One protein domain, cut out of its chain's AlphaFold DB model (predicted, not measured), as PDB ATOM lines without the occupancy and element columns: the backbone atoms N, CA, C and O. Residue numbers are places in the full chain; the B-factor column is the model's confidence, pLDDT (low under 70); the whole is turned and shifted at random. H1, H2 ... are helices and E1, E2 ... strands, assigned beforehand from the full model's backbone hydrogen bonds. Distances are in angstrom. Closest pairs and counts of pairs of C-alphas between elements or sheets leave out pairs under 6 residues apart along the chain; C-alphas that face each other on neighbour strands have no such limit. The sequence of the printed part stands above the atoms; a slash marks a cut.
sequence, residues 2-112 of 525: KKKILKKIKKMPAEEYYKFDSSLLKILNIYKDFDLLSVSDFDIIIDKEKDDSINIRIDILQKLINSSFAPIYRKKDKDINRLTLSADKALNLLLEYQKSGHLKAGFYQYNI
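Overview. This is residues 2 to 112 of the 525 residues of the protein "Poly(A) polymerase/tRNA nucleotidyltransferase (CCA-adding enzyme)" of Halanaerobium sp. DL-01 (UniProt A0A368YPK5). A small sheet, built on the long hairpin of E1 and E2 with the short strand E3 beside E2, is covered on one face by the helical hairpin of H2 and H3. H2 lies over the sheet, H3 packs on E1 through its residues 87 to 91, and residues 2 to 7, of which 3 to 7 belong to H1, stick out at one end. The printed part has 111 residues, with three named helices and four named strands in the order H1 E1 E2 E3 H2 H3 E4. The sheet is mixed, in the order E1, E2, E3, and the class is mixed, helices and strands. The whole is compact, with a radius of gyration of the C-alphas of 14.2 A and spans of 42 by 34 by 25 A.

Arrangement. H1, residues 3 to 10, is not on the sheet. A tight link leads to E1, residues 14 to 20, which forms a hairpin with its antiparallel neighbour E2, residues 23 to 30; N 16 and O 27 are 2.8 A apart, within hydrogen-bond range. E3, residues 44 to 47, is parallel to E2, with N 28 and O 44 at 2.8 A. H2, residues 53 to 65, is on the sheet at a height over the sheet of 9.1 A. It lies over E2 and runs along the strands, at 15 degrees to E2 on the local plane. H3, residues 87 to 100, is on the same face, over none of the strands: two layers, helices on one face of a sheet. Its closest C-alphas to E1 are those of Ala 87 and Tyr 18, 5.3 A apart. H2 and H3, a helical hairpin, touch at Ile 58 and Leu 91, their closest C-alphas, 5.9 A apart. They run opposite ways at a shallow tilt of 34 degrees, only just short of steep. E4, residues 108 to 111, pairs with no named strand; the closest C-alphas of E1 and E4, those of Ala 14 and Tyr 110, are 5.0 A apart. In H2 and H3 every O i to N i+4 pair is within hydrogen-bond range; in H1, 3 of 4 are.

Along the chain. H1 begins with C-alpha 3 at (193.845, 228.516, 202.192). E1 is 20.2 A long, E2 23.2 A, H2 18.4 A and H3 19.9 A from first to last C-alpha. E4 ends with C-alpha 111 at (185.968, 214.996, 191.575).

Size, cuts and confidence. The C-alphas farthest apart, those of Lys 2 and Ser 67, are 45.4 A apart. The printed part has no cut. The links E2 to E3 and H2 to H3 are long. Mean pLDDT of the printed part is 75.5; residues 2 to 3, 32 to 43, 49 to 52 and 68 to 80 are under 70.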
ATOM      1  N   LYS A   2     196.733 229.975 199.199       49.88
ATOM      2  CA  LYS A   2     196.596 228.519 199.400       49.88
ATOM      3  C   LYS A   2     195.509 228.021 200.390       49.88
ATOM      4  O   LYS A   2     194.869 227.028 200.072       49.88
ATOM      5  N   LYS A   3     195.108 228.778 201.432       61.25
ATOM      6  CA  LYS A   3     193.845 228.516 202.192       61.25
ATOM      7  C   LYS A   3     192.576 228.531 201.310       61.25
ATOM      8  O   LYS A   3     191.504 228.141 201.760       61.25
ATOM      9  N   LYS A   4     192.675 228.995 200.052       77.25
ATOM     10  CA  LYS A   4     191.571 228.963 199.082       77.25
ATOM     11  C   LYS A   4     191.307 227.558 198.533       77.25
ATOM     12  O   LYS A   4     190.166 227.311 198.170       77.25
ATOM     13  N   ILE A   5     192.302 226.663 198.470       88.75
ATOM     14  CA  ILE A   5     192.126 225.318 197.888       88.75
ATOM     15  C   ILE A   5     191.197 224.495 198.777       88.75
ATOM     16  O   ILE A   5     190.148 224.072 198.307       88.75
ATOM     17  N   LEU A   6     191.519 224.375 200.070       90.50
ATOM     18  CA  LEU A   6     190.677 223.678 201.045       90.50
ATOM     19  C   LEU A   6     189.233 224.203 201.025       90.50
ATOM     20  O   LEU A   6     188.299 223.438 200.805       90.50
ATOM     21  N   LYS A   7     189.050 225.527 201.132       87.94
ATOM     22  CA  LYS A   7     187.721 226.158 201.077       87.94
ATOM     23  C   LYS A   7     186.983 225.905 199.762       87.94
ATOM     24  O   LYS A   7     185.765 225.751 199.770       87.94
ATOM     25  N   LYS A   8     187.699 225.897 198.634       89.69
ATOM     26  CA  LYS A   8     187.122 225.606 197.318       89.69
ATOM     27  C   LYS A   8     186.632 224.166 197.267       89.69
ATOM     28  O   LYS A   8     185.482 223.965 196.911       89.69
ATOM     29  N   ILE A   9     187.471 223.206 197.657       90.88
ATOM     30  CA  ILE A   9     187.151 221.772 197.636       90.88
ATOM     31  C   ILE A   9     185.956 221.474 198.522       90.88
ATOM     32  O   ILE A   9     185.029 220.813 198.068       90.88
ATOM     33  N   LYS A  10     185.948 222.004 199.750       87.19
ATOM     34  CA  LYS A  10     184.832 221.794 200.667       87.19
ATOM     35  C   LYS A  10     183.516 222.200 200.025       87.19
ATOM     36  O   LYS A  10     182.635 221.364 199.957       87.19
ATOM     37  N   LYS A  11     183.440 223.389 199.414       86.00
ATOM     38  CA  LYS A  11     182.243 223.889 198.710       86.00
ATOM     39  C   LYS A  11     181.816 223.081 197.475       86.00
ATOM     40  O   LYS A  11     180.745 223.347 196.934       86.00
ATOM     41  N   MET A  12     182.629 222.145 196.987       87.69
ATOM     42  CA  MET A  12     182.264 221.316 195.838       87.69
ATOM     43  C   MET A  12     181.315 220.185 196.254       87.69
ATOM     44  O   MET A  12     181.347 219.737 197.406       87.69
ATOM     45  N   PRO A  13     180.487 219.678 195.324       88.06
ATOM     46  CA  PRO A  13     179.763 218.437 195.542       88.06
ATOM     47  C   PRO A  13     180.729 217.295 195.884       88.06
ATOM     48  O   PRO A  13     181.819 217.218 195.317       88.06
ATOM     49  N   ALA A  14     180.339 216.427 196.815       90.00
ATOM     50  CA  ALA A  14     181.033 215.160 197.050       90.00
ATOM     51  C   ALA A  14     180.096 213.991 196.788       90.00
ATOM     52  O   ALA A  14     178.895 214.083 197.027       90.00
ATOM     53  N   GLU A  15     180.660 212.884 196.341       90.00
ATOM     54  CA  GLU A  15     179.924 211.665 196.036       90.00
ATOM     55  C   GLU A  15     180.291 210.573 197.043       90.00
ATOM     56  O   GLU A  15     181.422 210.514 197.521       90.00
ATOM     57  N   GLU A  16     179.342 209.700 197.356       89.31
ATOM     58  CA  GLU A  16     179.560 208.480 198.132       89.31
ATOM     59  C   GLU A  16     178.975 207.300 197.359       89.31
ATOM     60  O   GLU A  16     177.909 207.416 196.751       89.31
ATOM     61  N   TYR A  17     179.664 206.161 197.394       87.81
ATOM     62  CA  TYR A  17     179.274 204.965 196.654       87.81
ATOM     63  C   TYR A  17     179.264 203.748 197.579       87.81
ATOM     64  O   TYR A  17     180.310 203.327 198.088       87.81
ATOM     65  N   TYR A  18     178.086 203.152 197.755       86.69
ATOM     66  CA  TYR A  18     177.875 202.003 198.628       86.69
ATOM     67  C   TYR A  18     177.407 200.785 197.851       86.69
ATOM     68  O   TYR A  18     176.472 200.858 197.060       86.69
ATOM     69  N   LYS A  19     178.035 199.641 198.105       86.12
ATOM     70  CA  LYS A  19     177.688 198.362 197.494       86.12
ATOM     71  C   LYS A  19     176.902 197.503 198.479       86.12
ATOM     72  O   LYS A  19     177.351 197.297 199.608       86.12
ATOM     73  N   PHE A  20     175.774 196.967 198.029       83.06
ATOM     74  CA  PHE A  20     174.963 195.997 198.765       83.06
ATOM     75  C   PHE A  20     174.460 194.934 197.786       83.06
ATOM     76  O   PHE A  20     173.847 195.266 196.771       83.06
ATOM     77  N   ASP A  21     174.785 193.666 198.036       80.50
ATOM     78  CA  ASP A  21     174.578 192.551 197.103       80.50
ATOM     79  C   ASP A  21     175.067 192.845 195.667       80.50
ATOM     80  O   ASP A  21     176.268 192.960 195.392       80.50
ATOM     81  N   SER A  22     174.125 192.942 194.726       73.81
ATOM     82  CA  SER A  22     174.358 193.249 193.311       73.81
ATOM     83  C   SER A  22     174.036 194.696 192.938       73.81
ATOM     84  O   SER A  22     174.134 195.055 191.762       73.81
ATOM     85  N   SER A  23     173.681 195.501 193.936       74.75
ATOM     86  CA  SER A  23     173.235 196.871 193.775       74.75
ATOM     87  C   SER A  23     174.287 197.877 194.229       74.75
ATOM     88  O   SER A  23     175.118 197.605 195.104       74.75
ATOM     89  N   LEU A  24     174.213 199.065 193.638       79.25
ATOM     90  CA  LEU A  24     175.008 200.221 194.020       79.25
ATOM     91  C   LEU A  24     174.086 201.363 194.461       79.25
ATOM     92  O   LEU A  24     173.072 201.643 193.827       79.25
ATOM     93  N   LEU A  25     174.448 202.029 195.546       80.94
ATOM     94  CA  LEU A  25     173.830 203.262 195.995       80.94
ATOM     95  C   LEU A  25     174.825 204.405 195.805       80.94
ATOM     96  O   LEU A  25     175.953 204.322 196.292       80.94
ATOM     97  N   LYS A  26     174.387 205.475 195.139       84.69
ATOM     98  CA  LYS A  26     175.112 206.742 195.052       84.69
ATOM     99  C   LYS A  26     174.415 207.790 195.916       84.69
ATOM    100  O   LYS A  26     173.198 207.955 195.835       84.69
ATOM    101  N   ILE A  27     175.199 208.495 196.725       83.94
ATOM    102  CA  ILE A  27     174.752 209.670 197.476       83.94
ATOM    103  C   ILE A  27     175.544 210.880 196.990       83.94
ATOM    104  O   ILE A  27     176.775 210.861 196.969       83.94
ATOM    105  N   LEU A  28     174.837 211.935 196.599       84.56
ATOM    106  CA  LEU A  28     175.395 213.223 196.224       84.56
ATOM    107  C   LEU A  28     175.237 214.211 197.383       84.56
ATOM    108  O   LEU A  28     174.142 214.465 197.867       84.56
ATOM    109  N   ASN A  29     176.340 214.809 197.803       84.50
ATOM    110  CA  ASN A  29     176.399 215.716 198.939       84.50
ATOM    111  C   ASN A  29     176.665 217.141 198.449       84.50
ATOM    112  O   ASN A  29     177.697 217.380 197.816       84.50
ATOM    113  N   ILE A  30     175.779 218.091 198.752       81.62
ATOM    114  CA  ILE A  30     175.850 219.491 198.289       81.62
ATOM    115  C   ILE A  30     175.599 220.485 199.435       81.62
ATOM    116  O   ILE A  30     175.095 220.095 200.473       81.62
ATOM    117  N   TYR A  31     175.961 221.759 199.253       72.31
ATOM    118  CA  TYR A  31     175.721 222.848 200.222       72.31
ATOM    119  C   TYR A  31     174.393 223.551 199.921       72.31
ATOM    120  O   TYR A  31     174.410 224.485 199.116       72.31
ATOM    121  N   LYS A  32     173.262 223.093 200.478       63.00
ATOM    122  CA  LYS A  32     171.928 223.716 200.309       63.00
ATOM    123  C   LYS A  32     170.933 223.189 201.351       63.00
ATOM    124  O   LYS A  32     170.810 221.973 201.436       63.00
ATOM    125  N   ASP A  33     170.119 224.075 201.943       52.72
ATOM    126  CA  ASP A  33     168.955 223.758 202.800       52.72
ATOM    127  C   ASP A  33     167.885 222.933 202.053       52.72
ATOM    128  O   ASP A  33     166.841 223.439 201.637       52.72
ATOM    129  N   PHE A  34     168.140 221.648 201.825       50.72
ATOM    130  CA  PHE A  34     167.183 220.751 201.190       50.72
ATOM    131  C   PHE A  34     166.630 219.743 202.193       50.72
ATOM    132  O   PHE A  34     167.371 218.994 202.831       50.72
ATOM    133  N   ASP A  35     165.303 219.684 202.277       49.56
ATOM    134  CA  ASP A  35     164.550 218.489 202.660       49.56
ATOM    135  C   ASP A  35     164.070 217.811 201.373       49.56
ATOM    136  O   ASP A  35     162.955 218.047 200.911       49.56
ATOM    137  N   LEU A  36     164.921 217.002 200.737       50.31
ATOM    138  CA  LEU A  36     164.510 216.191 199.590       50.31
ATOM    139  C   LEU A  36     164.884 214.724 199.787       50.31
ATOM    140  O   LEU A  36     165.935 214.257 199.364       50.31
ATOM    141  N   LEU A  37     163.920 213.982 200.329       49.16
ATOM    142  CA  LEU A  37     163.520 212.706 199.747       49.16
ATOM    143  C   LEU A  37     162.332 212.970 198.801       49.16
ATOM    144  O   LEU A  37     161.190 212.652 199.116       49.16
ATOM    145  N   SER A  38     162.600 213.555 197.627       37.47
ATOM    146  CA  SER A  38     161.875 213.171 196.410       37.47
ATOM    147  C   SER A  38     162.826 212.301 195.603       37.47
ATOM    148  O   SER A  38     163.911 212.754 195.233       37.47
ATOM    149  N   VAL A  39     162.429 211.058 195.352       47.38
ATOM    150  CA  VAL A  39     163.131 210.153 194.444       47.38
ATOM    151  C   VAL A  39     162.946 210.710 193.033       47.38
ATOM    152  O   VAL A  39     161.943 210.437 192.386       47.38
ATOM    153  N   SER A  40     163.873 211.552 192.576       41.25
ATOM    154  CA  SER A  40     164.133 211.635 191.138       41.25
ATOM    155  C   SER A  40     165.071 210.487 190.785       41.25
ATOM    156  O   SER A  40     165.920 210.129 191.602       41.25
ATOM    157  N   ASP A  41     164.885 209.903 189.610       45.56
ATOM    158  CA  ASP A  41     165.169 208.504 189.269       45.56
ATOM    159  C   ASP A  41     166.584 207.924 189.540       45.56
ATOM    160  O   ASP A  41     166.776 206.735 189.288       45.56
ATOM    161  N   PHE A  42     167.582 208.669 190.053       50.81
ATOM    162  CA  PHE A  42     168.977 208.189 190.073       50.81
ATOM    163  C   PHE A  42     169.893 208.543 191.271       50.81
ATOM    164  O   PHE A  42     170.839 207.788 191.486       50.81
ATOM    165  N   ASP A  43     169.666 209.598 192.069       63.22
ATOM    166  CA  ASP A  43     170.627 210.038 193.109       63.22
ATOM    167  C   ASP A  43     169.940 210.435 194.435       63.22
ATOM    168  O   ASP A  43     168.981 211.207 194.429       63.22
ATOM    169  N   ILE A  44     170.454 209.964 195.588       74.19
ATOM    170  CA  ILE A  44     170.077 210.521 196.904       74.19
ATOM    171  C   ILE A  44     170.890 211.792 197.136       74.19
ATOM    172  O   ILE A  44     172.115 211.744 197.070       74.19
ATOM    173  N   ILE A  45     170.230 212.908 197.445       74.50
ATOM    174  CA  ILE A  45     170.894 214.191 197.699       74.50
ATOM    175  C   ILE A  45     170.852 214.507 199.197       74.50
ATOM    176  O   ILE A  45     169.779 214.516 199.794       74.50
ATOM    177  N   ILE A  46     172.011 214.785 199.798       76.25
ATOM    178  CA  ILE A  46     172.143 215.183 201.208       76.25
ATOM    179  C   ILE A  46     172.781 216.573 201.295       76.25
ATOM    180  O   ILE A  46     173.728 216.888 200.566       76.25
ATOM    181  N   ASP A  47     172.268 217.398 202.207       74.00
ATOM    182  CA  ASP A  47     172.909 218.655 202.583       74.00
ATOM    183  C   ASP A  47     174.124 218.405 203.491       74.00
ATOM    184  O   ASP A  47     174.013 217.772 204.544       74.00
ATOM    185  N   LYS A  48     175.287 218.917 203.082       71.50
ATOM    186  CA  LYS A  48     176.551 218.809 203.820       71.50
ATOM    187  C   LYS A  48     176.581 219.632 205.106       71.50
ATOM    188  O   LYS A  48     177.368 219.294 205.986       71.50
ATOM    189  N   GLU A  49     175.807 220.716 205.201       68.38
ATOM    190  CA  GLU A  49     175.841 221.607 206.374       68.38
ATOM    191  C   GLU A  49     174.905 221.168 207.500       68.38
ATOM    192  O   GLU A  49     175.092 221.595 208.639       68.38
ATOM    193  N   LYS A  50     173.941 220.279 207.228       68.19
ATOM    194  CA  LYS A  50     173.068 219.749 208.277       68.19
ATOM    195  C   LYS A  50     173.881 218.934 209.284       68.19
ATOM    196  O   LYS A  50     174.432 217.882 208.951       68.19
ATOM    197  N   ASP A  51     173.858 219.376 210.542       61.31
ATOM    198  CA  ASP A  51     174.476 218.674 211.679       61.31
ATOM    199  C   ASP A  51     173.966 217.225 211.831       61.31
ATOM    200  O   ASP A  51     174.664 216.371 212.376       61.31
ATOM    201  N   ASP A  52     172.781 216.919 211.288       69.12
ATOM    202  CA  ASP A  52     172.152 215.595 211.335       69.12
ATOM    203  C   ASP A  52     172.568 214.645 210.191       69.12
ATOM    204  O   ASP A  52     172.018 213.553 210.031       69.12
ATOM    205  N   SER A  53     173.542 215.030 209.358       74.88
ATOM    206  CA  SER A  53     173.870 214.288 208.132       74.88
ATOM    207  C   SER A  53     174.307 212.831 208.376       74.88
ATOM    208  O   SER A  53     174.038 211.964 207.541       74.88
ATOM    209  N   ILE A  54     174.928 212.507 209.519       83.44
ATOM    210  CA  ILE A  54     175.219 211.110 209.893       83.44
ATOM    211  C   ILE A  54     173.938 210.309 210.137       83.44
ATOM    212  O   ILE A  54     173.849 209.172 209.676       83.44
ATOM    213  N   ASN A  55     172.941 210.880 210.814       85.00
ATOM    214  CA  ASN A  55     171.690 210.179 211.111       85.00
ATOM    215  C   ASN A  55     170.907 209.900 209.829       85.00
ATOM    216  O   ASN A  55     170.413 208.788 209.646       85.00
ATOM    217  N   ILE A  56     170.907 210.857 208.898       83.50
ATOM    218  CA  ILE A  56     170.336 210.680 207.558       83.50
ATOM    219  C   ILE A  56     171.027 209.514 206.828       83.50
ATOM    220  O   ILE A  56     170.352 208.632 206.298       83.50
ATOM    221  N   ARG A  57     172.368 209.447 206.835       85.62
ATOM    222  CA  ARG A  57     173.111 208.333 206.209       85.62
ATOM    223  C   ARG A  57     172.819 206.987 206.865       85.62
ATOM    224  O   ARG A  57     172.654 205.996 206.157       85.62
ATOM    225  N   ILE A  58     172.760 206.942 208.196       88.81
ATOM    226  CA  ILE A  58     172.430 205.729 208.954       88.81
ATOM    227  C   ILE A  58     171.043 205.221 208.554       88.81
ATOM    228  O   ILE A  58     170.919 204.047 208.210       88.81
ATOM    229  N   ASP A  59     170.032 206.092 208.535       86.50
ATOM    230  CA  ASP A  59     168.663 205.742 208.141       86.50
ATOM    231  C   ASP A  59     168.605 205.201 206.701       86.50
ATOM    232  O   ASP A  59     168.025 204.142 206.454       86.50
ATOM    233  N   ILE A  60     169.287 205.858 205.756       84.00
ATOM    234  CA  ILE A  60     169.375 205.405 204.359       84.00
ATOM    235  C   ILE A  60     169.988 204.004 204.264       84.00
ATOM    236  O   ILE A  60     169.432 203.125 203.601       84.00
ATOM    237  N   LEU A  61     171.130 203.774 204.919       87.06
ATOM    238  CA  LEU A  61     171.819 202.485 204.861       87.06
ATOM    239  C   LEU A  61     171.029 201.381 205.572       87.06
ATOM    240  O   LEU A  61     170.989 200.255 205.080       87.06
ATOM    241  N   GLN A  62     170.352 201.686 206.683       88.62
ATOM    242  CA  GLN A  62     169.459 200.740 207.360       88.62
ATOM    243  C   GLN A  62     168.278 200.348 206.470       88.62
ATOM    244  O   GLN A  62     167.976 199.163 206.348       88.62
ATOM    245  N   LYS A  63     167.636 201.318 205.805       83.25
ATOM    246  CA  LYS A  63     166.546 201.054 204.852       83.25
ATOM    247  C   LYS A  63     167.010 200.210 203.667       83.25
ATOM    248  O   LYS A  63     166.284 199.305 203.255       83.25
ATOM    249  N   LEU A  64     168.212 200.486 203.156       80.88
ATOM    250  CA  LEU A  64     168.855 199.705 202.101       80.88
ATOM    251  C   LEU A  64     169.075 198.246 202.535       80.88
ATOM    252  O   LEU A  64     168.655 197.332 201.831       80.88
ATOM    253  N   ILE A  65     169.686 198.024 203.702       83.88
ATOM    254  CA  ILE A  65     170.018 196.682 204.212       83.88
ATOM    255  C   ILE A  65     168.753 195.889 204.567       83.88
ATOM    256  O   ILE A  65     168.634 194.713 204.226       83.88
ATOM    257  N   ASN A  66     167.757 196.539 205.172       83.94
ATOM    258  CA  ASN A  66     166.478 195.916 205.525       83.94
ATOM    259  C   ASN A  66     165.551 195.705 204.314       83.94
ATOM    260  O   ASN A  66     164.380 195.371 204.493       83.94
ATOM    261  N   SER A  67     166.035 195.935 203.085       71.31
ATOM    262  CA  SER A  67     165.263 195.815 201.837       71.31
ATOM    263  C   SER A  67     163.968 196.642 201.813       71.31
ATOM    264  O   SER A  67     163.077 196.399 201.005       71.31
ATOM    265  N   SER A  68     163.868 197.654 202.681       61.53
ATOM    266  CA  SER A  68     162.771 198.635 202.703       61.53
ATOM    267  C   SER A  68     162.964 199.715 201.632       61.53
ATOM    268  O   SER A  68     162.111 200.578 201.437       61.53
ATOM    269  N   PHE A  69     164.108 199.667 200.950       62.38
ATOM    270  CA  PHE A  69     164.525 200.560 199.889       62.38
ATOM    271  C   PHE A  69     165.271 199.746 198.825       62.38
ATOM    272  O   PHE A  69     166.256 199.078 199.131       62.38
ATOM    273  N   ALA A  70     164.802 199.782 197.575       58.66
ATOM    274  CA  ALA A  70     165.470 199.122 196.458       58.66
ATOM    275  C   ALA A  70     166.347 200.142 195.709       58.66
ATOM    276  O   ALA A  70     165.810 200.983 194.991       58.66
ATOM    277  N   PRO A  71     167.684 200.099 195.837       57.06
ATOM    278  CA  PRO A  71     168.562 200.927 195.014       57.06
ATOM    279  C   PRO A  71     168.481 200.485 193.544       57.06
ATOM    280  O   PRO A  71     168.463 199.290 193.232       57.06
ATOM    281  N   ILE A  72     168.425 201.457 192.633       56.25
ATOM    282  CA  ILE A  72     168.039 201.239 191.228       56.25
ATOM    283  C   ILE A  72     169.237 200.846 190.330       56.25
ATOM    284  O   ILE A  72     169.030 200.270 189.261       56.25
ATOM    285  N   TYR A  73     170.499 201.010 190.767       57.78
ATOM    286  CA  TYR A  73     171.662 200.519 190.004       57.78
ATOM    287  C   TYR A  73     171.814 198.997 190.124       57.78
ATOM    288  O   TYR A  73     172.542 198.489 190.978       57.78
ATOM    289  N   ARG A  74     171.149 198.250 189.238       53.97
ATOM    290  CA  ARG A  74     171.336 196.800 189.076       53.97
ATOM    291  C   ARG A  74     172.368 196.505 187.990       53.97
ATOM    292  O   ARG A  74     172.026 196.487 186.814       53.97
ATOM    293  N   LYS A  75     173.607 196.219 188.408       48.72
ATOM    294  CA  LYS A  75     174.665 195.403 187.758       48.72
ATOM    295  C   LYS A  75     174.995 195.546 186.251       48.72
ATOM    296  O   LYS A  75     175.901 194.843 185.807       48.72
ATOM    297  N   LYS A  76     174.322 196.381 185.454       48.31
ATOM    298  CA  LYS A  76     174.649 196.583 184.029       48.31
ATOM    299  C   LYS A  76     175.739 197.632 183.799       48.31
ATOM    300  O   LYS A  76     176.407 197.545 182.776       48.31
ATOM    301  N   ASP A  77     176.014 198.494 184.774       48.94
ATOM    302  CA  ASP A  77     177.153 199.411 184.727       48.94
ATOM    303  C   ASP A  77     178.423 198.711 185.218       48.94
ATOM    304  O   ASP A  77     178.806 198.787 186.386       48.94
ATOM    305  N   LYS A  78     179.097 198.015 184.300       45.53
ATOM    306  CA  LYS A  78     180.486 197.562 184.485       45.53
ATOM    307  C   LYS A  78     181.492 198.731 184.525       45.53
ATOM    308  O   LYS A  78     182.674 198.485 184.740       45.53
ATOM    309  N   ASP A  79     181.019 199.972 184.389       51.16
ATOM    310  CA  ASP A  79     181.826 201.154 184.065       51.16
ATOM    311  C   ASP A  79     181.942 202.188 185.196       51.16
ATOM    312  O   ASP A  79     182.527 203.257 185.004       51.16
ATOM    313  N   ILE A  80     181.428 201.902 186.399       60.94
ATOM    314  CA  ILE A  80     181.635 202.801 187.542       60.94
ATOM    315  C   ILE A  80     183.058 202.591 188.068       60.94
ATOM    316  O   ILE A  80     183.311 201.853 189.018       60.94
ATOM    317  N   ASN A  81     183.999 203.282 187.424       71.94
ATOM    318  CA  ASN A  81     185.376 203.460 187.868       71.94
ATOM    319  C   ASN A  81     185.397 204.373 189.107       71.94
ATOM    320  O   ASN A  81     185.910 205.486 189.060       71.94
ATOM    321  N   ARG A  82     184.804 203.937 190.222       82.25
ATOM    322  CA  ARG A  82     184.817 204.641 191.516       82.25
ATOM    323  C   ARG A  82     185.084 203.647 192.637       82.25
ATOM    324  O   ARG A  82     184.755 202.468 192.525       82.25
ATOM    325  N   LEU A  83     185.668 204.127 193.731       84.00
ATOM    326  CA  LEU A  83     185.823 203.301 194.924       84.00
ATOM    327  C   LEU A  83     184.459 203.094 195.579       84.00
ATOM    328  O   LEU A  83     183.680 204.031 195.696       84.00
ATOM    329  N   THR A  84     184.169 201.879 196.028       86.50
ATOM    330  CA  THR A  84     182.897 201.555 196.691       86.50
ATOM    331  C   THR A  84     183.151 200.976 198.072       86.50
ATOM    332  O   THR A  84     184.083 200.185 198.238       86.50
ATOM    333  N   LEU A  85     182.289 201.286 199.038       87.06
ATOM    334  CA  LEU A  85     182.300 200.662 200.361       87.06
ATOM    335  C   LEU A  85     181.092 199.735 200.530       87.06
ATOM    336  O   LEU A  85     180.014 200.029 200.032       87.06
ATOM    337  N   SER A  86     181.238 198.611 201.234       88.88
ATOM    338  CA  SER A  86     180.074 197.789 201.608       88.88
ATOM    339  C   SER A  86     179.113 198.603 202.485       88.88
ATOM    340  O   SER A  86     179.562 199.272 203.417       88.88
ATOM    341  N   ALA A  87     177.810 198.524 202.201       87.00
ATOM    342  CA  ALA A  87     176.776 199.213 202.973       87.00
ATOM    343  C   ALA A  87     176.804 198.814 204.461       87.00
ATOM    344  O   ALA A  87     176.772 199.690 205.321       87.00
ATOM    345  N   ASP A  88     176.977 197.527 204.777       88.81
ATOM    346  CA  ASP A  88     177.105 197.044 206.160       88.81
ATOM    347  C   ASP A  88     178.328 197.633 206.863       88.81
ATOM    348  O   ASP A  88     178.274 198.045 208.024       88.81
ATOM    349  N   LYS A  89     179.462 197.687 206.155       88.62
ATOM    350  CA  LYS A  89     180.700 198.255 206.697       88.62
ATOM    351  C   LYS A  89     180.546 199.754 206.960       88.62
ATOM    352  O   LYS A  89     180.989 200.228 208.003       88.62
ATOM    353  N   ALA A  90     179.911 200.471 206.038       89.50
ATOM    354  CA  ALA A  90     179.616 201.889 206.183       89.50
ATOM    355  C   ALA A  90     178.685 202.163 207.368       89.50
ATOM    356  O   ALA A  90     179.009 202.992 208.216       89.50
ATOM    357  N   LEU A  91     177.574 201.423 207.464       90.88
ATOM    358  CA  LEU A  91     176.589 201.579 208.533       90.88
ATOM    359  C   LEU A  91     177.222 201.361 209.909       90.88
ATOM    360  O   LEU A  91     177.047 202.180 210.807       90.88
ATOM    361  N   ASN A  92     177.995 200.284 210.067       90.38
ATOM    362  CA  ASN A  92     178.673 199.992 211.327       90.38
ATOM    363  C   ASN A  92     179.620 201.123 211.743       90.38
ATOM    364  O   ASN A  92     179.620 201.514 212.909       90.38
ATOM    365  N   LEU A  93     180.392 201.676 210.801       88.31
ATOM    366  CA  LEU A  93     181.312 202.767 211.108       88.31
ATOM    367  C   LEU A  93     180.573 204.063 211.463       88.31
ATOM    368  O   LEU A  93     180.929 204.714 212.441       88.31
ATOM    369  N   LEU A  94     179.523 204.418 210.719       89.19
ATOM    370  CA  LEU A  94     178.721 205.610 211.011       89.19
ATOM    371  C   LEU A  94     178.041 205.518 212.381       89.19
ATOM    372  O   LEU A  94     178.019 206.505 213.110       89.19
ATOM    373  N   LEU A  95     177.558 204.334 212.777       89.31
ATOM    374  CA  LEU A  95     177.020 204.094 214.122       89.31
ATOM    375  C   LEU A  95     178.085 204.245 215.220       89.31
ATOM    376  O   LEU A  95     177.775 204.704 216.321       89.31
ATOM    377  N   GLU A  96     179.336 203.852 214.960       85.44
ATOM    378  CA  GLU A  96     180.440 204.110 215.893       85.44
ATOM    379  C   GLU A  96     180.745 205.609 215.991       85.44
ATOM    380  O   GLU A  96     180.866 206.125 217.104       85.44
ATOM    381  N   TYR A  97     180.787 206.316 214.860       84.88
ATOM    382  CA  TYR A  97     181.028 207.758 214.824       84.88
ATOM    383  C   TYR A  97     179.926 208.572 215.501       84.88
ATOM    384  O   TYR A  97     180.230 209.439 216.324       84.88
ATOM    385  N   GLN A  98     178.660 208.215 215.287       85.50
ATOM    386  CA  GLN A  98     177.520 208.808 215.983       85.50
ATOM    387  C   GLN A  98     177.664 208.695 217.512       85.50
ATOM    388  O   GLN A  98     177.516 209.685 218.223       85.50
ATOM    389  N   LYS A  99     178.019 207.509 218.028       82.81
ATOM    390  CA  LYS A  99     178.224 207.280 219.474       82.81
ATOM    391  C   LYS A  99     179.399 208.066 220.050       82.81
ATOM    392  O   LYS A  99     179.408 208.356 221.242       82.81
ATOM    393  N   SER A 100     180.392 208.360 219.219       72.31
ATOM    394  CA  SER A 100     181.603 209.081 219.608       72.31
ATOM    395  C   SER A 100     181.472 210.609 219.564       72.31
ATOM    396  O   SER A 100     182.323 211.313 220.093       72.31
ATOM    397  N   GLY A 101     180.395 211.136 218.972       71.56
ATOM    398  CA  GLY A 101     180.224 212.576 218.755       71.56
ATOM    399  C   GLY A 101     180.961 213.111 217.521       71.56
ATOM    400  O   GLY A 101     180.935 214.316 217.267       71.56
ATOM    401  N   HIS A 102     181.573 212.241 216.712       74.12
ATOM    402  CA  HIS A 102     182.156 212.600 215.424       74.12
ATOM    403  C   HIS A 102     181.062 212.698 214.345       74.12
ATOM    404  O   HIS A 102     180.859 211.780 213.556       74.12
ATOM    405  N   LEU A 103     180.328 213.816 214.324       71.19
ATOM    406  CA  LEU A 103     179.100 213.988 213.526       71.19
ATOM    407  C   LEU A 103     179.306 214.311 212.032       71.19
ATOM    408  O   LEU A 103     178.330 214.453 211.303       71.19
ATOM    409  N   LYS A 104     180.553 214.438 211.557       70.75
ATOM    410  CA  LYS A 104     180.860 214.950 210.202       70.75
ATOM    411  C   LYS A 104     181.382 213.914 209.208       70.75
ATOM    412  O   LYS A 104     181.621 214.248 208.051       70.75
ATOM    413  N   ALA A 105     181.537 212.660 209.621       74.69
ATOM    414  CA  ALA A 105     182.020 211.602 208.742       74.69
ATOM    415  C   ALA A 105     181.061 211.331 207.567       74.69
ATOM    416  O   ALA A 105     179.889 211.003 207.757       74.69
ATOM    417  N   GLY A 106     181.598 211.406 206.352       75.94
ATOM    418  CA  GLY A 106     180.963 210.957 205.118       75.94
ATOM    419  C   GLY A 106     182.036 210.367 204.214       75.94
ATOM    420  O   GLY A 106     183.177 210.826 204.232       75.94
ATOM    421  N   PHE A 107     181.715 209.309 203.471       88.25
ATOM    422  CA  PHE A 107     182.705 208.545 202.704       88.25
ATOM    423  C   PHE A 107     183.041 209.239 201.377       88.25
ATOM    424  O   PHE A 107     182.861 208.675 200.295       88.25
ATOM    425  N   TYR A 108     183.466 210.497 201.472       91.25
ATOM    426  CA  TYR A 108     183.428 211.459 200.387       91.25
ATOM    427  C   TYR A 108     184.481 211.202 199.315       91.25
ATOM    428  O   TYR A 108     185.657 210.944 199.583       91.25
ATOM    429  N   GLN A 109     184.044 211.375 198.071       93.62
ATOM    430  CA  GLN A 109     184.879 211.416 196.880       93.62
ATOM    431  C   GLN A 109     184.660 212.758 196.187       93.62
ATOM    432  O   GLN A 109     183.538 213.113 195.823       93.62
ATOM    433  N   TYR A 110     185.738 213.513 196.012       93.69
ATOM    434  CA  TYR A 110     185.723 214.832 195.395       93.69
ATOM    435  C   TYR A 110     186.334 214.744 193.995       93.69
ATOM    436  O   TYR A 110     187.526 214.477 193.839       93.69
ATOM    437  N   ASN A 111     185.522 214.994 192.966       90.88
ATOM    438  CA  ASN A 111     185.968 214.996 191.575       90.88
ATOM    439  C   ASN A 111     186.505 216.380 191.174       90.88
ATOM    440  O   ASN A 111     185.759 217.235 190.698       90.88
ATOM    441  N   ILE A 112     187.786 216.631 191.458       87.19
ATOM    442  CA  ILE A 112     188.347 217.996 191.470       87.19
ATOM    443  C   ILE A 112     189.665 218.147 190.710       87.19
ATOM    444  O   ILE A 112     190.277 219.210 190.804       87.19
TER     445      ILE A 112